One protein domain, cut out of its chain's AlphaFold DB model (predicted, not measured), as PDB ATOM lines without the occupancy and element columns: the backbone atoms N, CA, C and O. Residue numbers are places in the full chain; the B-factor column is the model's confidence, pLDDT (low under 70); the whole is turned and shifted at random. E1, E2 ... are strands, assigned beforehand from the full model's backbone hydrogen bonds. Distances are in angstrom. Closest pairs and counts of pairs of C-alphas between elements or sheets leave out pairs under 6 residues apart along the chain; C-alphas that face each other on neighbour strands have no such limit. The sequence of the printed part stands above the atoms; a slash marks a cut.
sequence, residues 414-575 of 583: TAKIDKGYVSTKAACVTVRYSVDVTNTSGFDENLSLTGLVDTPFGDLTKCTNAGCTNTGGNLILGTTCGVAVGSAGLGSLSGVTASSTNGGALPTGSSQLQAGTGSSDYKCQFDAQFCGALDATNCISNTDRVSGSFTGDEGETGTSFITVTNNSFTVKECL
ATOM      1  N   THR A 414     154.129 190.958 184.595       69.75
ATOM      2  CA  THR A 414     154.997 190.910 185.800       69.75
ATOM      3  C   THR A 414     154.417 190.069 186.939       69.75
ATOM      4  O   THR A 414     153.225 190.128 187.223       69.75
ATOM      5  N   ALA A 415     155.273 189.320 187.644       69.88
ATOM      6  CA  ALA A 415     154.887 188.521 188.811       69.88
ATOM      7  C   ALA A 415     155.842 188.724 189.995       69.88
ATOM      8  O   ALA A 415     157.064 188.854 189.823       69.88
ATOM      9  N   LYS A 416     155.293 188.677 191.215       81.25
ATOM     10  CA  LYS A 416     156.044 188.743 192.473       81.25
ATOM     11  C   LYS A 416     155.830 187.476 193.293       81.25
ATOM     12  O   LYS A 416     154.704 187.019 193.466       81.25
ATOM     13  N   ILE A 417     156.923 186.926 193.813       76.25
ATOM     14  CA  ILE A 417     156.899 185.765 194.707       76.25
ATOM     15  C   ILE A 417     157.388 186.218 196.074       76.25
ATOM     16  O   ILE A 417     158.500 186.725 196.170       76.25
ATOM     17  N   ASP A 418     156.608 186.000 197.129       78.69
ATOM     18  CA  ASP A 418     157.016 186.233 198.510       78.69
ATOM     19  C   ASP A 418     157.216 184.915 199.262       78.69
ATOM     20  O   ASP A 418     156.402 183.994 199.196       78.69
ATOM     21  N   LYS A 419     158.328 184.826 200.000       68.50
ATOM     22  CA  LYS A 419     158.674 183.668 200.826       68.50
ATOM     23  C   LYS A 419     158.734 184.065 202.294       68.50
ATOM     24  O   LYS A 419     159.415 185.027 202.644       68.50
ATOM     25  N   GLY A 420     158.061 183.299 203.152       72.06
ATOM     26  CA  GLY A 420     158.004 183.537 204.594       72.06
ATOM     27  C   GLY A 420     158.400 182.316 205.425       72.06
ATOM     28  O   GLY A 420     158.168 181.174 205.027       72.06
ATOM     29  N   TYR A 421     158.987 182.568 206.596       71.62
ATOM     30  CA  TYR A 421     159.215 181.570 207.643       71.62
ATOM     31  C   TYR A 421     158.002 181.501 208.576       71.62
ATOM     32  O   TYR A 421     157.536 182.537 209.050       71.62
ATOM     33  N   VAL A 422     157.509 180.291 208.860       70.56
ATOM     34  CA  VAL A 422     156.350 180.086 209.744       70.56
ATOM     35  C   VAL A 422     156.781 179.545 211.110       70.56
ATOM     36  O   VAL A 422     156.503 180.176 212.127       70.56
ATOM     37  N   SER A 423     157.450 178.385 211.161       65.19
ATOM     38  CA  SER A 423     157.960 177.803 212.413       65.19
ATOM     39  C   SER A 423     158.947 176.645 212.202       65.19
ATOM     40  O   SER A 423     158.991 176.022 211.138       65.19
ATOM     41  N   THR A 424     159.695 176.337 213.261       60.09
ATOM     42  CA  THR A 424     160.619 175.201 213.408       60.09
ATOM     43  C   THR A 424     159.955 174.034 214.137       60.09
ATOM     44  O   THR A 424     159.226 174.254 215.106       60.09
ATOM     45  N   LYS A 425     160.235 172.784 213.730       50.75
ATOM     46  CA  LYS A 425     159.593 171.585 214.309       50.75
ATOM     47  C   LYS A 425     160.483 170.551 215.032       50.75
ATOM     48  O   LYS A 425     159.942 169.869 215.895       50.75
ATOM     49  N   ALA A 426     161.781 170.397 214.735       44.81
ATOM     50  CA  ALA A 426     162.716 169.468 215.427       44.81
ATOM     51  C   ALA A 426     164.178 169.688 214.967       44.81
ATOM     52  O   ALA A 426     164.353 170.386 213.985       44.81
ATOM     53  N   ALA A 427     165.203 169.078 215.597       51.72
ATOM     54  CA  ALA A 427     166.628 169.174 215.206       51.72
ATOM     55  C   ALA A 427     167.175 167.812 214.709       51.72
ATOM     56  O   ALA A 427     167.159 166.852 215.471       51.72
ATOM     57  N   CYS A 428     167.700 167.577 213.502       53.69
ATOM     58  CA  CYS A 428     167.863 168.333 212.256       53.69
ATOM     59  C   CYS A 428     166.665 169.198 211.869       53.69
ATOM     60  O   CYS A 428     165.537 168.703 211.789       53.69
ATOM     61  N   VAL A 429     166.936 170.476 211.613       55.97
ATOM     62  CA  VAL A 429     165.912 171.511 211.529       55.97
ATOM     63  C   VAL A 429     164.914 171.218 210.414       55.97
ATOM     64  O   VAL A 429     165.256 171.293 209.237       55.97
ATOM     65  N   THR A 430     163.675 170.889 210.792       59.44
ATOM     66  CA  THR A 430     162.523 170.941 209.880       59.44
ATOM     67  C   THR A 430     161.865 172.306 210.007       59.44
ATOM     68  O   THR A 430     161.312 172.622 211.064       59.44
ATOM     69  N   VAL A 431     161.916 173.094 208.936       65.44
ATOM     70  CA  VAL A 431     161.306 174.421 208.833       65.44
ATOM     71  C   VAL A 431     160.082 174.357 207.935       65.44
ATOM     72  O   VAL A 431     160.110 173.730 206.877       65.44
ATOM     73  N   ARG A 432     159.012 175.042 208.342       74.56
ATOM     74  CA  ARG A 432     157.865 175.310 207.477       74.56
ATOM     75  C   ARG A 432     158.005 176.663 206.800       74.56
ATOM     76  O   ARG A 432     158.090 177.691 207.479       74.56
ATOM     77  N   TYR A 433     157.932 176.653 205.477       77.38
ATOM     78  CA  TYR A 433     157.894 177.852 204.652       77.38
ATOM     79  C   TYR A 433     156.492 178.075 204.085       77.38
ATOM     80  O   TYR A 433     155.763 177.121 203.796       77.38
ATOM     81  N   SER A 434     156.134 179.344 203.906       78.75
ATOM     82  CA  SER A 434     154.987 179.771 203.104       78.75
ATOM     83  C   SER A 434     155.477 180.423 201.814       78.75
ATOM     84  O   SER A 434     156.411 181.230 201.855       78.75
ATOM     85  N   VAL A 435     154.836 180.097 200.694       80.75
ATOM     86  CA  VAL A 435     155.058 180.737 199.391       80.75
ATOM     87  C   VAL A 435     153.772 181.435 198.977       80.75
ATOM     88  O   VAL A 435     152.707 180.820 199.021       80.75
ATOM     89  N   ASP A 436     153.893 182.700 198.594       83.44
ATOM     90  CA  ASP A 436     152.817 183.540 198.078       83.44
ATOM     91  C   ASP A 436     153.208 184.018 196.677       83.44
ATOM     92  O   ASP A 436     154.305 184.549 196.489       83.44
ATOM     93  N   VAL A 437     152.362 183.773 195.682       81.31
ATOM     94  CA  VAL A 437     152.593 184.191 194.298       81.31
ATOM     95  C   VAL A 437     151.471 185.128 193.886       81.31
ATOM     96  O   VAL A 437     150.316 184.711 193.786       81.31
ATOM     97  N   THR A 438     151.845 186.370 193.596       81.44
ATOM     98  CA  THR A 438     150.926 187.438 193.201       81.44
ATOM     99  C   THR A 438     151.245 187.885 191.779       81.44
ATOM    100  O   THR A 438     152.396 188.203 191.458       81.44
ATOM    101  N   ASN A 439     150.220 187.935 190.927       74.00
ATOM    102  CA  ASN A 439     150.315 188.618 189.641       74.00
ATOM    103  C   ASN A 439     150.275 190.135 189.880       74.00
ATOM    104  O   ASN A 439     149.324 190.654 190.463       74.00
ATOM    105  N   THR A 440     151.337 190.831 189.477       75.94
ATOM    106  CA  THR A 440     151.494 192.277 189.681       75.94
ATOM    107  C   THR A 440     151.360 193.069 188.382       75.94
ATOM    108  O   THR A 440     151.690 194.255 188.372       75.94
ATOM    109  N   SER A 441     150.907 192.441 187.290       71.00
ATOM    110  CA  SER A 441     150.574 193.144 186.052       71.00
ATOM    111  C   SER A 441     149.505 194.217 186.298       71.00
ATOM    112  O   SER A 441     148.659 194.112 187.194       71.00
ATOM    113  N   GLY A 442     149.605 195.310 185.538       62.38
ATOM    114  CA  GLY A 442     148.720 196.465 185.684       62.38
ATOM    115  C   GLY A 442     147.354 196.295 185.015       62.38
ATOM    116  O   GLY A 442     146.437 197.028 185.382       62.38
ATOM    117  N   PHE A 443     147.234 195.361 184.064       59.66
ATOM    118  CA  PHE A 443     146.070 195.117 183.199       59.66
ATOM    119  C   PHE A 443     145.975 193.615 182.843       59.66
ATOM    120  O   PHE A 443     146.821 192.859 183.314       59.66
ATOM    121  N   ASP A 444     144.913 193.220 182.132       57.47
ATOM    122  CA  ASP A 444     144.257 191.914 181.856       57.47
ATOM    123  C   ASP A 444     145.096 190.651 181.606       57.47
ATOM    124  O   ASP A 444     144.539 189.555 181.609       57.47
ATOM    125  N   GLU A 445     146.407 190.793 181.575       65.38
ATOM    126  CA  GLU A 445     147.442 189.769 181.604       65.38
ATOM    127  C   GLU A 445     147.204 188.699 182.684       65.38
ATOM    128  O   GLU A 445     147.562 188.865 183.863       65.38
ATOM    129  N   ASN A 446     146.615 187.569 182.303       72.88
ATOM    130  CA  ASN A 446     146.439 186.434 183.199       72.88
ATOM    131  C   ASN A 446     147.660 185.509 183.145       72.88
ATOM    132  O   ASN A 446     148.020 184.968 182.104       72.88
ATOM    133  N   LEU A 447     148.271 185.230 184.298       72.25
ATOM    134  CA  LEU A 447     149.452 184.366 184.352       72.25
ATOM    135  C   LEU A 447     149.096 182.931 184.747       72.25
ATOM    136  O   LEU A 447     148.447 182.681 185.768       72.25
ATOM    137  N   SER A 448     149.594 181.967 183.973       80.25
ATOM    138  CA  SER A 448     149.545 180.542 184.314       80.25
ATOM    139  C   SER A 448     150.829 180.134 185.032       80.25
ATOM    140  O   SER A 448     151.914 180.217 184.457       80.25
ATOM    141  N   LEU A 449     150.726 179.657 186.274       79.00
ATOM    142  CA  LEU A 449     151.876 179.147 187.025       79.00
ATOM    143  C   LEU A 449     152.077 177.670 186.676       79.00
ATOM    144  O   LEU A 449     151.253 176.830 187.022       79.00
ATOM    145  N   THR A 450     153.170 177.331 185.998       81.31
ATOM    146  CA  THR A 450     153.413 175.958 185.506       81.31
ATOM    147  C   THR A 450     154.404 175.172 186.360       81.31
ATOM    148  O   THR A 450     154.490 173.949 186.248       81.31
ATOM    149  N   GLY A 451     155.119 175.848 187.264       80.62
ATOM    150  CA  GLY A 451     156.025 175.209 188.211       80.62
ATOM    151  C   GLY A 451     156.558 176.163 189.275       80.62
ATOM    152  O   GLY A 451     156.682 177.368 189.044       80.62
ATOM    153  N   LEU A 452     156.905 175.599 190.433       81.00
ATOM    154  CA  LEU A 452     157.575 176.284 191.538       81.00
ATOM    155  C   LEU A 452     158.845 175.520 191.897       81.00
ATOM    156  O   LEU A 452     158.778 174.357 192.292       81.00
ATOM    157  N   VAL A 453     159.995 176.175 191.755       81.62
ATOM    158  CA  VAL A 453     161.303 175.578 192.034       81.62
ATOM    159  C   VAL A 453     162.045 176.422 193.050       81.62
ATOM    160  O   VAL A 453     162.131 177.650 192.958       81.62
ATOM    161  N   ASP A 454     162.612 175.716 194.004       81.62
ATOM    162  CA  ASP A 454     163.405 176.232 195.087       81.62
ATOM    163  C   ASP A 454     164.869 175.818 194.908       81.62
ATOM    164  O   ASP A 454     165.162 174.688 194.520       81.62
ATOM    165  N   THR A 455     165.805 176.739 195.136       76.56
ATOM    166  CA  THR A 455     167.220 176.507 194.793       76.56
ATOM    167  C   THR A 455     167.845 175.364 195.614       76.56
ATOM    168  O   THR A 455     168.423 174.458 195.010       76.56
ATOM    169  N   PRO A 456     167.755 175.358 196.961       74.62
ATOM    170  CA  PRO A 456     168.221 174.232 197.768       74.62
ATOM    171  C   PRO A 456     167.314 172.991 197.746       74.62
ATOM    172  O   PRO A 456     167.833 171.909 198.031       74.62
ATOM    173  N   PHE A 457     166.010 173.117 197.457       73.06
ATOM    174  CA  PHE A 457     165.036 172.025 197.653       73.06
ATOM    175  C   PHE A 457     164.431 171.417 196.372       73.06
ATOM    176  O   PHE A 457     163.842 170.336 196.431       73.06
ATOM    177  N   GLY A 458     164.614 172.044 195.209       79.06
ATOM    178  CA  GLY A 458     164.097 171.564 193.926       79.06
ATOM    179  C   GLY A 458     162.615 171.890 193.697       79.06
ATOM    180  O   GLY A 458     162.126 172.939 194.102       79.06
ATOM    181  N   ASP A 459     161.902 171.020 192.980       81.56
ATOM    182  CA  ASP A 459     160.490 171.217 192.607       81.56
ATOM    183  C   ASP A 459     159.559 171.118 193.828       81.56
ATOM    184  O   ASP A 459     159.362 170.037 194.385       81.56
ATOM    185  N   LEU A 460     158.950 172.244 194.213       80.50
ATOM    186  CA  LEU A 460     158.077 172.360 195.385       80.50
ATOM    187  C   LEU A 460     156.729 171.648 195.226       80.50
ATOM    188  O   LEU A 460     156.028 171.428 196.219       80.50
ATOM    189  N   THR A 461     156.347 171.294 193.996       78.19
ATOM    190  CA  THR A 461     155.083 170.594 193.705       78.19
ATOM    191  C   THR A 461     155.179 169.089 193.921       78.19
ATOM    192  O   THR A 461     154.172 168.378 193.906       78.19
ATOM    193  N   LYS A 462     156.394 168.579 194.135       74.19
ATOM    194  CA  LYS A 462     156.665 167.159 194.315       74.19
ATOM    195  C   LYS A 462     157.294 166.931 195.679       74.19
ATOM    196  O   LYS A 462     158.246 167.594 196.069       74.19
ATOM    197  N   CYS A 463     156.817 165.912 196.386       65.81
ATOM    198  CA  CYS A 463     157.644 165.297 197.413       65.81
ATOM    199  C   CYS A 463     158.615 164.353 196.698       65.81
ATOM    200  O   CYS A 463     158.190 163.470 195.953       65.81
ATOM    201  N   THR A 464     159.917 164.559 196.871       58.25
ATOM    202  CA  THR A 464     160.953 163.953 196.024       58.25
ATOM    203  C   THR A 464     161.149 162.442 196.197       58.25
ATOM    204  O   THR A 464     162.056 161.914 195.571       58.25
ATOM    205  N   ASN A 465     160.306 161.723 196.956       55.16
ATOM    206  CA  ASN A 465     160.173 160.257 196.904       55.16
ATOM    207  C   ASN A 465     158.827 159.774 197.488       55.16
ATOM    208  O   ASN A 465     158.394 160.241 198.544       55.16
ATOM    209  N   ALA A 466     158.194 158.793 196.831       45.97
ATOM    210  CA  ALA A 466     156.958 158.143 197.273       45.97
ATOM    211  C   ALA A 466     157.139 157.491 198.659       45.97
ATOM    212  O   ALA A 466     157.700 156.404 198.770       45.97
ATOM    213  N   GLY A 467     156.687 158.173 199.716       56.16
ATOM    214  CA  GLY A 467     156.746 157.685 201.099       56.16
ATOM    215  C   GLY A 467     157.627 158.484 202.066       56.16
ATOM    216  O   GLY A 467     157.724 158.089 203.220       56.16
ATOM    217  N   CYS A 468     158.232 159.607 201.652       59.22
ATOM    218  CA  CYS A 468     158.924 160.549 202.556       59.22
ATOM    219  C   CYS A 468     160.030 159.936 203.438       59.22
ATOM    220  O   CYS A 468     160.269 160.400 204.550       59.22
ATOM    221  N   THR A 469     160.727 158.905 202.963       50.34
ATOM    222  CA  THR A 469     161.864 158.321 203.686       50.34
ATOM    223  C   THR A 469     163.072 158.238 202.769       50.34
ATOM    224  O   THR A 469     163.213 157.288 202.001       50.34
ATOM    225  N   ASN A 470     163.960 159.229 202.844       45.16
ATOM    226  CA  ASN A 470     165.350 159.029 202.454       45.16
ATOM    227  C   ASN A 470     166.278 159.941 203.258       45.16
ATOM    228  O   ASN A 470     165.978 161.105 203.497       45.16
ATOM    229  N   THR A 471     167.402 159.378 203.684       48.34
ATOM    230  CA  THR A 471     168.465 160.002 204.473       48.34
ATOM    231  C   THR A 471     169.601 160.406 203.537       48.34
ATOM    232  O   THR A 471     170.395 159.551 203.149       48.34
ATOM    233  N   GLY A 472     169.688 161.692 203.173       46.47
ATOM    234  CA  GLY A 472     170.866 162.248 202.490       46.47
ATOM    235  C   GLY A 472     170.567 163.334 201.455       46.47
ATOM    236  O   GLY A 472     170.681 163.082 200.261       46.47
ATOM    237  N   GLY A 473     170.203 164.538 201.912       58.66
ATOM    238  CA  GLY A 473     170.017 165.745 201.093       58.66
ATOM    239  C   GLY A 473     169.154 166.798 201.800       58.66
ATOM    240  O   GLY A 473     168.549 166.498 202.828       58.66
ATOM    241  N   ASN A 474     169.091 168.019 201.257       61.00
ATOM    242  CA  ASN A 474     168.051 168.996 201.601       61.00
ATOM    243  C   ASN A 474     166.710 168.455 201.071       61.00
ATOM    244  O   ASN A 474     166.579 168.217 199.872       61.00
ATOM    245  N   LEU A 475     165.746 168.182 201.953       74.00
ATOM    246  CA  LEU A 475     164.555 167.383 201.626       74.00
ATOM    247  C   LEU A 475     163.272 168.188 201.813       74.00
ATOM    248  O   LEU A 475     163.090 168.801 202.861       74.00
ATOM    249  N   ILE A 476     162.347 168.097 200.853       76.06
ATOM    250  CA  ILE A 476     160.945 168.492 201.045       76.06
ATOM    251  C   ILE A 476     160.230 167.333 201.741       76.06
ATOM    252  O   ILE A 476     159.969 166.287 201.142       76.06
ATOM    253  N   LEU A 477     159.927 167.517 203.022       80.75
ATOM    254  CA  LEU A 477     159.287 166.524 203.881       80.75
ATOM    255  C   LEU A 477     157.764 166.493 203.719       80.75
ATOM    256  O   LEU A 477     157.142 165.465 203.986       80.75
ATOM    257  N   GLY A 478     157.163 167.584 203.251       84.69
ATOM    258  CA  GLY A 478     155.745 167.662 202.918       84.69
ATOM    259  C   GLY A 478     155.405 168.948 202.175       84.69
ATOM    260  O   GLY A 478     156.107 169.940 202.326       84.69
ATOM    261  N   THR A 479     154.352 168.942 201.359       86.56
ATOM    262  CA  THR A 479     153.938 170.115 200.563       86.56
ATOM    263  C   THR A 479     152.426 170.131 200.338       86.56
ATOM    264  O   THR A 479     151.800 169.074 200.225       86.56
ATOM    265  N   THR A 480     151.837 171.325 200.290       90.06
ATOM    266  CA  THR A 480     150.491 171.569 199.744       90.06
ATOM    267  C   THR A 480     150.538 172.249 198.372       90.06
ATOM    268  O   THR A 480     149.496 172.419 197.738       90.06
ATOM    269  N   CYS A 481     151.728 172.617 197.888       88.56
ATOM    270  CA  CYS A 481     151.915 173.221 196.573       88.56
ATOM    271  C   CYS A 481     151.625 172.183 195.472       88.56
ATOM    272  O   CYS A 481     152.140 171.069 195.514       88.56
ATOM    273  N   GLY A 482     150.787 172.525 194.495       85.62
ATOM    274  CA  GLY A 482     150.324 171.634 193.426       85.62
ATOM    275  C   GLY A 482     149.299 170.573 193.852       85.62
ATOM    276  O   GLY A 482     148.852 169.794 193.011       85.62
ATOM    277  N   VAL A 483     148.898 170.522 195.128       86.31
ATOM    278  CA  VAL A 483     147.953 169.520 195.651       86.31
ATOM    279  C   VAL A 483     146.516 170.000 195.464       86.31
ATOM    280  O   VAL A 483     146.165 171.062 195.965       86.31
ATOM    281  N   ALA A 484     145.662 169.221 194.793       86.50
ATOM    282  CA  ALA A 484     144.275 169.604 194.510       86.50
ATOM    283  C   ALA A 484     143.500 170.054 195.767       86.50
ATOM    284  O   ALA A 484     143.570 169.414 196.819       86.50
ATOM    285  N   VAL A 485     142.725 171.138 195.642       85.31
ATOM    286  CA  VAL A 485     141.924 171.704 196.742       85.31
ATOM    287  C   VAL A 485     140.998 170.639 197.337       85.31
ATOM    288  O   VAL A 485     140.363 169.876 196.613       85.31
ATOM    289  N   GLY A 486     140.935 170.578 198.668       86.75
ATOM    290  CA  GLY A 486     140.172 169.577 199.416       86.75
ATOM    291  C   GLY A 486     140.918 168.260 199.655       86.75
ATOM    292  O   GLY A 486     140.447 167.440 200.441       86.75
ATOM    293  N   SER A 487     142.091 168.064 199.043       89.19
ATOM    294  CA  SER A 487     142.941 166.896 199.295       89.19
ATOM    295  C   SER A 487     143.862 167.123 200.493       89.19
ATOM    296  O   SER A 487     144.235 168.255 200.809       89.19
ATOM    297  N   ALA A 488     144.257 166.041 201.160       88.75
ATOM    298  CA  ALA A 488     145.330 166.085 202.148       88.75
ATOM    299  C   ALA A 488     146.659 166.468 201.477       88.75
ATOM    300  O   ALA A 488     146.955 165.996 200.377       88.75
ATOM    301  N   GLY A 489     147.461 167.300 202.144       86.31
ATOM    302  CA  GLY A 489     148.826 167.603 201.732       86.31
ATOM    303  C   GLY A 489     149.693 166.345 201.650       86.31
ATOM    304  O   GLY A 489     149.339 165.267 202.129       86.31
ATOM    305  N   LEU A 490     150.862 166.463 201.036       85.94
ATOM    306  CA  LEU A 490     151.788 165.339 200.917       85.94
ATOM    307  C   LEU A 490     152.743 165.290 202.117       85.94
ATOM    308  O   LEU A 490     153.087 166.318 202.702       85.94
ATOM    309  N   GLY A 491     153.190 164.085 202.477       86.56
ATOM    310  CA  GLY A 491     154.222 163.859 203.493       86.56
ATOM    311  C   GLY A 491     153.867 164.332 204.902       86.56
ATOM    312  O   GLY A 491     152.802 163.995 205.430       86.56
ATOM    313  N   SER A 492     154.747 165.122 205.523       83.38
ATOM    314  CA  SER A 492     154.532 165.706 206.859       83.38
ATOM    315  C   SER A 492     153.345 166.679 206.922       83.38
ATOM    316  O   SER A 492     152.915 167.056 208.016       83.38
ATOM    317  N   LEU A 493     152.782 167.055 205.766       85.69
ATOM    318  CA  LEU A 493     151.562 167.853 205.633       85.69
ATOM    319  C   LEU A 493     150.305 167.014 205.354       85.69
ATOM    320  O   LEU A 493     149.262 167.588 205.073       85.69
ATOM    321  N   SER A 494     150.341 165.686 205.494       86.88
ATOM    322  CA  SER A 494     149.163 164.817 205.285       86.88
ATOM    323  C   SER A 494     147.979 165.080 206.223       86.88
ATOM    324  O   SER A 494     146.847 164.738 205.897       86.88
ATOM    325  N   GLY A 495     148.208 165.740 207.361       84.81
ATOM    326  CA  GLY A 495     147.145 166.237 208.244       84.81
ATOM    327  C   GLY A 495     146.624 167.639 207.901       84.81
ATOM    328  O   GLY A 495     145.752 168.145 208.601       84.81
ATOM    329  N   VAL A 496     147.174 168.296 206.876       85.06
ATOM    330  CA  VAL A 496     146.797 169.647 206.442       85.06
ATOM    331  C   VAL A 496     146.055 169.541 205.114       85.06
ATOM    332  O   VAL A 496     146.627 169.114 204.117       85.06
ATOM    333  N   THR A 497     144.784 169.934 205.083       89.12
ATOM    334  CA  THR A 497     144.001 169.965 203.840       89.12
ATOM    335  C   THR A 497     144.419 171.154 202.977       89.12
ATOM    336  O   THR A 497     144.425 172.290 203.459       89.12
ATOM    337  N   ALA A 498     144.736 170.910 201.703       87.62
ATOM    338  CA  ALA A 498     145.002 171.961 200.729       87.62
ATOM    339  C   ALA A 498     143.730 172.792 200.482       87.62
ATOM    340  O   ALA A 498     142.656 172.249 200.209       87.62
ATOM    341  N   SER A 499     143.846 174.114 200.568       84.81
ATOM    342  CA  SER A 499     142.762 175.080 200.347       84.81
ATOM    343  C   SER A 499     143.236 176.202 199.428       84.81
ATOM    344  O   SER A 499     144.435 176.350 199.236       84.81
ATOM    345  N   SER A 500     142.325 177.051 198.946       78.44
ATOM    346  CA  SER A 500     142.666 178.251 198.159       78.44
ATOM    347  C   SER A 500     143.598 179.241 198.873       78.44
ATOM    348  O   SER A 500     144.144 180.136 198.244       78.44
ATOM    349  N   THR A 501     143.786 179.098 200.186       80.19
ATOM    350  CA  THR A 501     144.673 179.936 201.004       80.19
ATOM    351  C   THR A 501     145.908 179.189 201.510       80.19
ATOM    352  O   THR A 501     146.727 179.778 202.214       80.19
ATOM    353  N   ASN A 502     146.034 177.892 201.209       81.44
ATOM    354  CA  ASN A 502     147.080 177.028 201.748       81.44
ATOM    355  C   ASN A 502     147.352 175.792 200.864       81.44
ATOM    356  O   ASN A 502     147.431 174.659 201.347       81.44
ATOM    357  N   GLY A 503     147.468 175.990 199.560       78.69
ATOM    358  CA  GLY A 503     147.740 174.965 198.563       78.69
ATOM    359  C   GLY A 503     146.797 175.066 197.372       78.69
ATOM    360  O   GLY A 503     146.242 176.117 197.071       78.69
ATOM    361  N   GLY A 504     146.617 173.949 196.681       81.12
ATOM    362  CA  GLY A 504     145.799 173.876 195.475       81.12
ATOM    363  C   GLY A 504     146.605 173.374 194.286       81.12
ATOM    364  O   GLY A 504     147.838 173.480 194.261       81.12
ATOM    365  N   ALA A 505     145.897 172.838 193.288       83.94
ATOM    366  CA  ALA A 505     146.478 172.629 191.967       83.94
ATOM    367  C   ALA A 505     147.059 173.959 191.469       83.94
ATOM    368  O   ALA A 505     146.533 175.022 191.806       83.94
ATOM    369  N   LEU A 506     148.154 173.905 190.709       83.94
ATOM    370  CA  LEU A 506     148.724 175.130 190.166       83.94
ATOM    371  C   LEU A 506     147.692 175.833 189.260       83.94
ATOM    372  O   LEU A 506     147.040 175.149 188.458       83.94
ATOM    373  N   PRO A 507     147.535 177.162 189.382       80.75
ATOM    374  CA  PRO A 507     146.576 177.926 188.598       80.75
ATOM    375  C   PRO A 507     146.931 177.833 187.111       80.75
ATOM    376  O   PRO A 507     147.945 178.363 186.656       80.75
ATOM    377  N   THR A 508     146.100 177.106 186.363       73.81
ATOM    378  CA  THR A 508     146.228 176.879 184.916       73.81
ATOM    379  C   THR A 508     144.856 177.014 184.247       73.81
ATOM    380  O   THR A 508     143.818 176.787 184.881       73.81
ATOM    381  N   GLY A 509     144.830 177.413 182.972       73.19
ATOM    382  CA  GLY A 509     143.587 177.589 182.209       73.19
ATOM    383  C   GLY A 509     142.626 178.585 182.867       73.19
ATOM    384  O   GLY A 509     143.025 179.673 183.256       73.19
ATOM    385  N   SER A 510     141.363 178.206 183.080       59.78
ATOM    386  CA  SER A 510     140.329 179.089 183.656       59.78
ATOM    387  C   SER A 510     140.541 179.479 185.132       59.78
ATOM    388  O   SER A 510     139.666 180.100 185.729       59.78
ATOM    389  N   SER A 511     141.652 179.063 185.745       67.19
ATOM    390  CA  SER A 511     142.018 179.349 187.139       67.19
ATOM    391  C   SER A 511     143.312 180.162 187.259       67.19
ATOM    392  O   SER A 511     144.004 180.041 188.258       67.19
ATOM    393  N   GLN A 512     143.660 180.946 186.234       76.44
ATOM    394  CA  GLN A 512     144.867 181.779 186.184       76.44
ATOM    395  C   GLN A 512     144.952 182.836 187.300       76.44
ATOM    396  O   GLN A 512     143.951 183.254 187.889       76.44
ATOM    397  N   LEU A 513     146.181 183.289 187.564       77.94
ATOM    398  CA  LEU A 513     146.451 184.411 188.459       77.94
ATOM    399  C   LEU A 513     145.973 185.709 187.796       77.94
ATOM    400  O   LEU A 513     146.635 186.226 186.899       77.94
ATOM    401  N   GLN A 514     144.832 186.232 188.247       77.50
ATOM    402  CA  GLN A 514     144.257 187.468 187.706       77.50
ATOM    403  C   GLN A 514     145.080 188.706 188.069       77.50
ATOM    404  O   GLN A 514     145.503 188.845 189.220       77.50
ATOM    405  N   ALA A 515     145.234 189.618 187.110       72.88
ATOM    406  CA  ALA A 515     145.881 190.912 187.294       72.88
ATOM    407  C   ALA A 515     145.176 191.786 188.353       72.88
ATOM    408  O   ALA A 515     143.949 191.785 188.477       72.88
ATOM    409  N   GLY A 516     145.948 192.560 189.122       58.59
ATOM    410  CA  GLY A 516     145.479 193.747 189.855       58.59
ATOM    411  C   GLY A 516     144.495 193.585 191.029       58.59
ATOM    412  O   GLY A 516     144.264 194.567 191.735       58.59
ATOM    413  N   THR A 517     143.910 192.412 191.301       55.56
ATOM    414  CA  THR A 517     142.838 192.300 192.321       55.56
ATOM    415  C   THR A 517     143.287 191.820 193.703       55.56
ATOM    416  O   THR A 517     142.490 191.876 194.638       55.56
ATOM    417  N   GLY A 518     144.521 191.321 193.866       56.88
ATOM    418  CA  GLY A 518     145.030 190.760 195.135       56.88
ATOM    419  C   GLY A 518     144.202 189.597 195.713       56.88
ATOM    420  O   GLY A 518     144.443 189.157 196.834       56.88
ATOM    421  N   SER A 519     143.190 189.118 194.979       56.62
ATOM    422  CA  SER A 519     142.204 188.127 195.433       56.62
ATOM    423  C   SER A 519     142.428 186.733 194.832       56.62
ATOM    424  O   SER A 519     141.783 185.771 195.244       56.62
ATOM    425  N   SER A 520     143.377 186.627 193.900       67.06
ATOM    426  CA  SER A 520     143.754 185.436 193.131       67.06
ATOM    427  C   SER A 520     145.140 184.886 193.502       67.06
ATOM    428  O   SER A 520     145.656 184.031 192.787       67.06
ATOM    429  N   ASP A 521     145.749 185.359 194.595       81.00
ATOM    430  CA  ASP A 521     147.076 184.912 195.032       81.00
ATOM    431  C   ASP A 521     147.142 183.388 195.193       81.00
ATOM    432  O   ASP A 521     146.322 182.779 195.890       81.00
ATOM    433  N   TYR A 522     148.181 182.774 194.630       83.94
ATOM    434  CA  TYR A 522     148.470 181.373 194.900       83.94
ATOM    435  C   TYR A 522     149.330 181.251 196.155       83.94
ATOM    436  O   TYR A 522     150.509 181.608 196.159       83.94
ATOM    437  N   LYS A 523     148.741 180.700 197.220       87.12
ATOM    438  CA  LYS A 523     149.408 180.489 198.510       87.12
ATOM    439  C   LYS A 523     149.591 179.003 198.770       87.12
ATOM    440  O   LYS A 523     148.625 178.256 198.668       87.12
ATOM    441  N   CYS A 524     150.782 178.563 199.169       89.25
ATOM    442  CA  CYS A 524     151.021 177.177 199.584       89.25
ATOM    443  C   CYS A 524     152.070 177.057 200.701       89.25
ATOM    444  O   CYS A 524     152.767 178.019 201.036       89.25
ATOM    445  N   GLN A 525     152.167 175.869 201.304       88.06
ATOM    446  CA  GLN A 525     153.134 175.551 202.356       88.06
ATOM    447  C   GLN A 525     153.967 174.333 201.982       88.06
ATOM    448  O   GLN A 525     153.465 173.382 201.383       88.06
ATOM    449  N   PHE A 526     155.220 174.326 202.429       85.88
ATOM    450  CA  PHE A 526     156.039 173.123 202.431       85.88
ATOM    451  C   PHE A 526     156.882 173.037 203.707       85.88
ATOM    452  O   PHE A 526     157.314 174.047 204.265       85.88
ATOM    453  N   ASP A 527     157.076 171.812 204.186       81.88
ATOM    454  CA  ASP A 527     158.016 171.487 205.250       81.88
ATOM    455  C   ASP A 527     159.316 171.028 204.577       81.88
ATOM    456  O   ASP A 527     159.302 170.089 203.777       81.88
ATOM    457  N   ALA A 528     160.435 171.667 204.902       78.12
ATOM    458  CA  ALA A 528     161.749 171.289 204.403       78.12
ATOM    459  C   ALA A 528     162.729 171.039 205.547       78.12
ATOM    460  O   ALA A 528     162.641 171.659 206.606       78.12
ATOM    461  N   GLN A 529     163.669 170.124 205.330       76.25
ATOM    462  CA  GLN A 529     164.752 169.843 206.262       76.25
ATOM    463  C   GLN A 529     166.089 170.257 205.670       76.25
ATOM    464  O   GLN A 529     166.437 169.849 204.560       76.25
ATOM    465  N   PHE A 530     166.860 171.006 206.455       72.44
ATOM    466  CA  PHE A 530     168.266 171.259 206.181       72.44
ATOM    467  C   PHE A 530     169.123 170.883 207.389       72.44
ATOM    468  O   PHE A 530     168.775 171.123 208.547       72.44
ATOM    469  N   CYS A 531     170.273 170.288 207.098       69.94
ATOM    470  CA  CYS A 531     171.277 169.916 208.084       69.94
ATOM    471  C   CYS A 531     172.531 170.741 207.802       69.94
ATOM    472  O   CYS A 531     173.016 170.758 206.673       69.94
ATOM    473  N   GLY A 532     173.070 171.417 208.812       71.06
ATOM    474  CA  GLY A 532     174.279 172.220 208.664       71.06
ATOM    475  C   GLY A 532     175.128 172.204 209.925       71.06
ATOM    476  O   GLY A 532     174.650 171.861 211.007       71.06
ATOM    477  N   ALA A 533     176.403 172.560 209.771       70.06
ATOM    478  CA  ALA A 533     177.266 172.811 210.914       70.06
ATOM    479  C   ALA A 533     176.755 174.033 211.690       70.06
ATOM    480  O   ALA A 533     176.255 174.990 211.096       70.06
ATOM    481  N   LEU A 534     176.903 173.992 213.012       71.62
ATOM    482  CA  LEU A 534     176.641 175.147 213.856       71.62
ATOM    483  C   LEU A 534     177.698 176.225 213.591       71.62
ATOM    484  O   LEU A 534     178.893 175.934 213.522       71.62
ATOM    485  N   ASP A 535     177.255 177.469 213.455       78.12
ATOM    486  CA  ASP A 535     178.129 178.631 213.464       78.12
ATOM    487  C   ASP A 535     178.672 178.902 214.881       78.12
ATOM    488  O   ASP A 535     178.298 178.250 215.859       78.12
ATOM    489  N   ALA A 536     179.552 179.900 215.016       77.62
ATOM    490  CA  ALA A 536     180.142 180.281 216.304       77.62
ATOM    491  C   ALA A 536     179.108 180.734 217.363       77.62
ATOM    492  O   ALA A 536     179.455 180.886 218.532       77.62
ATOM    493  N   THR A 537     177.848 180.947 216.966       79.75
ATOM    494  CA  THR A 537     176.717 181.287 217.838       79.75
ATOM    495  C   THR A 537     175.793 180.098 218.123       79.75
ATOM    496  O   THR A 537     174.716 180.287 218.680       79.75
ATOM    497  N   ASN A 538     176.221 178.872 217.798       79.88
ATOM    498  CA  ASN A 538     175.417 177.651 217.869       79.88
ATOM    499  C   ASN A 538     174.170 177.691 216.974       79.88
ATOM    500  O   ASN A 538     173.124 177.158 217.346       79.88
ATOM    501  N   CYS A 539     174.263 178.313 215.796       79.12
ATOM    502  CA  CYS A 539     173.141 178.433 214.872       79.12
ATOM    503  C   CYS A 539     173.415 177.806 213.506       79.12
ATOM    504  O   CYS A 539     174.538 177.825 213.014       79.12
ATOM    505  N   ILE A 540     172.371 177.310 212.851       79.25
ATOM    506  CA  ILE A 540     172.390 176.871 211.457       79.25
ATOM    507  C   ILE A 540     171.681 177.947 210.636       79.25
ATOM    508  O   ILE A 540     170.576 178.359 210.982       79.25
ATOM    509  N   SER A 541     172.314 178.419 209.561       78.50
ATOM    510  CA  SER A 541     171.694 179.364 208.626       78.50
ATOM    511  C   SER A 541     171.494 178.717 207.262       78.50
ATOM    512  O   SER A 541     172.394 178.042 206.763       78.50
ATOM    513  N   ASN A 542     170.340 178.947 206.645       78.88
ATOM    514  CA  ASN A 542     170.049 178.541 205.275       78.88
ATOM    515  C   ASN A 542     169.432 179.730 204.531       78.88
ATOM    516  O   ASN A 542     168.410 180.270 204.961       78.88
ATOM    517  N   THR A 543     170.092 180.163 203.454       79.44
ATOM    518  CA  THR A 543     169.541 181.153 202.528       79.44
ATOM    519  C   THR A 543     168.841 180.427 201.409       79.44
ATOM    520  O   THR A 543     169.435 179.608 200.710       79.44
ATOM    521  N   ASP A 544     167.590 180.796 201.225       74.81
ATOM    522  CA  ASP A 544     166.661 180.060 200.414       74.81
ATOM    523  C   ASP A 544     165.976 181.005 199.416       74.81
ATOM    524  O   ASP A 544     165.641 182.142 199.749       74.81
ATOM    525  N   ARG A 545     165.802 180.560 198.171       79.38
ATOM    526  CA  ARG A 545     165.263 181.358 197.065       79.38
ATOM    527  C   ARG A 545     164.264 180.531 196.270       79.38
ATOM    528  O   ARG A 545     164.625 179.481 195.736       79.38
ATOM    529  N   VAL A 546     163.058 181.079 196.118       80.44
ATOM    530  CA  VAL A 546     161.984 180.497 195.301       80.44
ATOM    531  C   VAL A 546     161.890 181.237 193.976       80.44
ATOM    532  O   VAL A 546     162.031 182.460 193.913       80.44
ATOM    533  N   SER A 547     161.647 180.466 192.924       81.88
ATOM    534  CA  SER A 547     161.369 180.943 191.576       81.88
ATOM    535  C   SER A 547     160.153 180.231 190.993       81.88
ATOM    536  O   SER A 547     159.873 179.079 191.329       81.88
ATOM    537  N   GLY A 548     159.423 180.931 190.129       81.62
ATOM    538  CA  GLY A 548     158.249 180.417 189.426       81.62
ATOM    539  C   GLY A 548     158.465 180.431 187.918       81.62
ATOM    540  O   GLY A 548     159.178 181.291 187.400       81.62
ATOM    541  N   SER A 549     157.858 179.470 187.224       82.00
ATOM    542  CA  SER A 549     157.728 179.484 185.763       82.00
ATOM    543  C   SER A 549     156.315 179.907 185.390       82.00
ATOM    544  O   SER A 549     155.350 179.327 185.891       82.00
ATOM    545  N   PHE A 550     156.208 180.911 184.523       81.19
ATOM    546  CA  PHE A 550     154.940 181.506 184.119       81.19
ATOM    547  C   PHE A 550     154.762 181.412 182.606       81.19
ATOM    548  O   PHE A 550     155.740 181.434 181.854       81.19
ATOM    549  N   THR A 551     153.507 181.321 182.192       79.88
ATOM    550  CA  THR A 551     153.072 181.471 180.804       79.88
ATOM    551  C   THR A 551     152.025 182.577 180.767       79.88
ATOM    552  O   THR A 551     151.140 182.570 181.631       79.88
ATOM    553  N   GLY A 552     152.162 183.510 179.821       73.62
ATOM    554  CA  GLY A 552     151.145 184.528 179.539       73.62
ATOM    555  C   GLY A 552     149.831 183.889 179.092       73.62
ATOM    556  O   GLY A 552     149.778 182.688 178.799       73.62
ATOM    557  N   ASP A 553     148.762 184.665 179.074       66.75
ATOM    558  CA  ASP A 553     147.456 184.249 178.561       66.75
ATOM    559  C   ASP A 553     147.487 183.913 177.071       66.75
ATOM    560  O   ASP A 553     146.832 182.949 176.667       66.75
ATOM    561  N   GLU A 554     148.348 184.576 176.304       70.69
ATOM    562  CA  GLU A 554     148.571 184.314 174.878       70.69
ATOM    563  C   GLU A 554     149.703 183.296 174.606       70.69
ATOM    564  O   GLU A 554     150.127 183.044 173.471       70.69
ATOM    565  N   GLY A 555     150.161 182.599 175.653       71.50
ATOM    566  CA  GLY A 555     151.130 181.509 175.539       71.50
ATOM    567  C   GLY A 555     152.595 181.958 175.515       71.50
ATOM    568  O   GLY A 555     153.485 181.137 175.261       71.50
ATOM    569  N   GLU A 556     152.877 183.227 175.803       76.69
ATOM    570  CA  GLU A 556     154.222 183.783 175.922       76.69
ATOM    571  C   GLU A 556     155.012 183.031 176.988       76.69
ATOM    572  O   GLU A 556     154.535 182.755 178.093       76.69
ATOM    573  N   THR A 557     156.276 182.741 176.687       72.12
ATOM    574  CA  THR A 557     157.203 182.130 177.639       72.12
ATOM    575  C   THR A 557     158.534 182.873 177.646       72.12
ATOM    576  O   THR A 557     158.960 183.446 176.643       72.12
ATOM    577  N   GLY A 558     159.222 182.843 178.787       71.25
ATOM    578  CA  GLY A 558     160.571 183.391 178.932       71.25
ATOM    579  C   GLY A 558     160.640 184.791 179.548       71.25
ATOM    580  O   GLY A 558     159.656 185.516 179.681       71.25
ATOM    581  N   THR A 559     161.852 185.171 179.951       64.81
ATOM    582  CA  THR A 559     162.124 186.379 180.752       64.81
ATOM    583  C   THR A 559     162.096 187.684 179.953       64.81
ATOM    584  O   THR A 559     162.289 188.747 180.532       64.81
ATOM    585  N   SER A 560     161.930 187.619 178.630       57.41
ATOM    586  CA  SER A 560     161.785 188.790 177.755       57.41
ATOM    587  C   SER A 560     160.367 189.361 177.745       57.41
ATOM    588  O   SER A 560     160.205 190.522 177.391       57.41
ATOM    589  N   PHE A 561     159.373 188.557 178.135       62.81
ATOM    590  CA  PHE A 561     157.954 188.928 178.154       62.81
ATOM    591  C   PHE A 561     157.397 188.992 179.579       62.81
ATOM    592  O   PHE A 561     156.560 189.837 179.874       62.81
ATOM    593  N   ILE A 562     157.916 188.146 180.480       73.81
ATOM    594  CA  ILE A 562     157.477 188.079 181.875       73.81
ATOM    595  C   ILE A 562     158.638 188.437 182.804       73.81
ATOM    596  O   ILE A 562     159.643 187.721 182.880       73.81
ATOM    597  N   THR A 563     158.488 189.520 183.567       80.00
ATOM    598  CA  THR A 563     159.450 189.875 184.620       80.00
ATOM    599  C   THR A 563     159.039 189.235 185.942       80.00
ATOM    600  O   THR A 563     158.041 189.619 186.550       80.00
ATOM    601  N   VAL A 564     159.834 188.272 186.420       78.75
ATOM    602  CA  VAL A 564     159.615 187.602 187.713       78.75
ATOM    603  C   VAL A 564     160.558 188.170 188.766       78.75
ATOM    604  O   VAL A 564     161.776 187.968 188.710       78.75
ATOM    605  N   THR A 565     159.993 188.827 189.777       83.81
ATOM    606  CA  THR A 565     160.760 189.252 190.951       83.81
ATOM    607  C   THR A 565     160.821 188.102 191.948       83.81
ATOM    608  O   THR A 565     159.874 187.841 192.689       83.81
ATOM    609  N   ASN A 566     161.952 187.395 191.948       80.12
ATOM    610  CA  ASN A 566     162.219 186.335 192.919       80.12
ATOM    611  C   ASN A 566     162.523 186.935 194.295       80.12
ATOM    612  O   ASN A 566     163.217 187.949 194.386       80.12
ATOM    613  N   ASN A 567     162.101 186.255 195.357       78.94
ATOM    614  CA  ASN A 567     162.437 186.622 196.729       78.94
ATOM    615  C   ASN A 567     163.387 185.584 197.346       78.94
ATOM    616  O   ASN A 567     163.296 184.381 197.076       78.94
ATOM    617  N   SER A 568     164.327 186.069 198.155       77.44
ATOM    618  CA  SER A 568     165.278 185.261 198.913       77.44
ATOM    619  C   SER A 568     165.105 185.523 200.401       77.44
ATOM    620  O   SER A 568     165.117 186.677 200.830       77.44
ATOM    621  N   PHE A 569     165.018 184.461 201.191       77.12
ATOM    622  CA  PHE A 569     164.849 184.524 202.633       77.12
ATOM    623  C   PHE A 569     165.933 183.697 203.330       77.12
ATOM    624  O   PHE A 569     166.185 182.557 202.950       77.12
ATOM    625  N   THR A 570     166.559 184.245 204.372       78.31
ATOM    626  CA  THR A 570     167.540 183.515 205.189       78.31
ATOM    627  C   THR A 570     166.922 183.133 206.527       78.31
ATOM    628  O   THR A 570     166.607 184.003 207.336       78.31
ATOM    629  N   VAL A 571     166.790 181.832 206.789       75.75
ATOM    630  CA  VAL A 571     166.451 181.322 208.125       75.75
ATOM    631  C   VAL A 571     167.747 181.134 208.899       75.75
ATOM    632  O   VAL A 571     168.652 180.458 208.414       75.75
ATOM    633  N   LYS A 572     167.826 181.692 210.110       78.94
ATOM    634  CA  LYS A 572     168.888 181.408 211.079       78.94
ATOM    635  C   LYS A 572     168.265 180.819 212.335       78.94
ATOM    636  O   LYS A 572     167.486 181.489 213.005       78.94
ATOM    637  N   GLU A 573     168.626 179.585 212.657       74.44
ATOM    638  CA  GLU A 573     168.105 178.876 213.820       74.44
ATOM    639  C   GLU A 573     169.214 178.542 214.801       74.44
ATOM    640  O   GLU A 573     170.184 177.888 214.436       74.44
ATOM    641  N   CYS A 574     169.060 178.971 216.051       77.38
ATOM    642  CA  CYS A 574     170.056 178.802 217.098       77.38
ATOM    643  C   CYS A 574     169.629 177.728 218.096       77.38
ATOM    644  O   CYS A 574     168.547 177.807 218.677       77.38
ATOM    645  N   LEU A 575     170.499 176.748 218.330       75.50
ATOM    646  CA  LEU A 575     170.309 175.736 219.360       75.50
ATOM    647  C   LEU A 575     170.835 176.287 220.685       75.50
ATOM    648  O   LEU A 575     172.045 176.411 220.888       75.50
TER     649      LEU A 575
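Overview. This is residues 414 to 575 of the 583 residues of an uncharacterized protein of Acidobacteria bacterium (UniProt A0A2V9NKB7). This is a loosely formed strand sandwich: a strongly twisted, curled sheet of E4, E5, E2, E1 and E7 is partly face to face with a smaller sheet of E3, E6 and E8. Along one side the chain passes from sheet to sheet as E7 runs on into E8, while E3 and E4 stay apart on the other; beyond E5, edge strand E4 pairs with residues 490 to 491 of a long looped stretch. The printed part has 162 residues, no named helix and eight named strands, E1 to E8 in chain order; the class is all strand, with 66 residues, under half, in named elements. The larger sheet is mixed and the smaller antiparallel. The whole is compact, with a radius of gyration of the C-alphas of 16.3 A and spans of 49 by 33 by 24 A.

Arrangement. Start in the larger sheet at E2, residues 430 to 439, which forms an antiparallel hairpin with E1, residues 414 to 424; look for N 418 and O 436, 2.8 A apart. On the other side of E2 is E5, residues 522 to 529, antiparallel, with N 431 and O 528 at 2.8 A. E4, residues 475 to 479, is an edge strand and forms a hairpin with E5, with N 477 and O 527 at 2.8 A. The other edge strand is E7, residues 562 to 565, parallel to E1, with N 565 and O 415 at 2.9 A. In the smaller sheet, E6, residues 539 to 551, pairs with E8, residues 567 to 574, where N 540 and O 573 are 2.8 A apart, and with E3, residues 448 to 454, where N 453 and O 547 are 2.9 A apart. Between the sheets, the closest C-alphas of E1 and E8 are Asp 418 and Asn 567, 5.7 A apart, and those of E1 and E6 are Lys 419 and Val 546, 7.2 A apart.

Along the chain. Find C-alpha 414 at (154.997, 190.910, 185.800); from there E1 runs 32.3 A to C-alpha 424. E2 covers 29.5 A, E5 23.0 A and E3 18.1 A. E6, the longest strand, runs 39.7 A from C-alpha 539 at (173.141, 178.433, 214.872). E4 and E7 are short, and E8 covers 23.1 A to C-alpha 574 at (170.056, 178.802, 217.098).

Size, cuts and confidence. The two C-alphas farthest apart, Ala 536 and Glu 554, are 52.2 A apart. The printed part has no cut. The long links are E3 to E4, 20 residues, and E4 to E5, 42 residues. The mean pLDDT of the printed part is 74.5; look for values under 70 at 40 residues, among them 423 to 431 and 463 to 474.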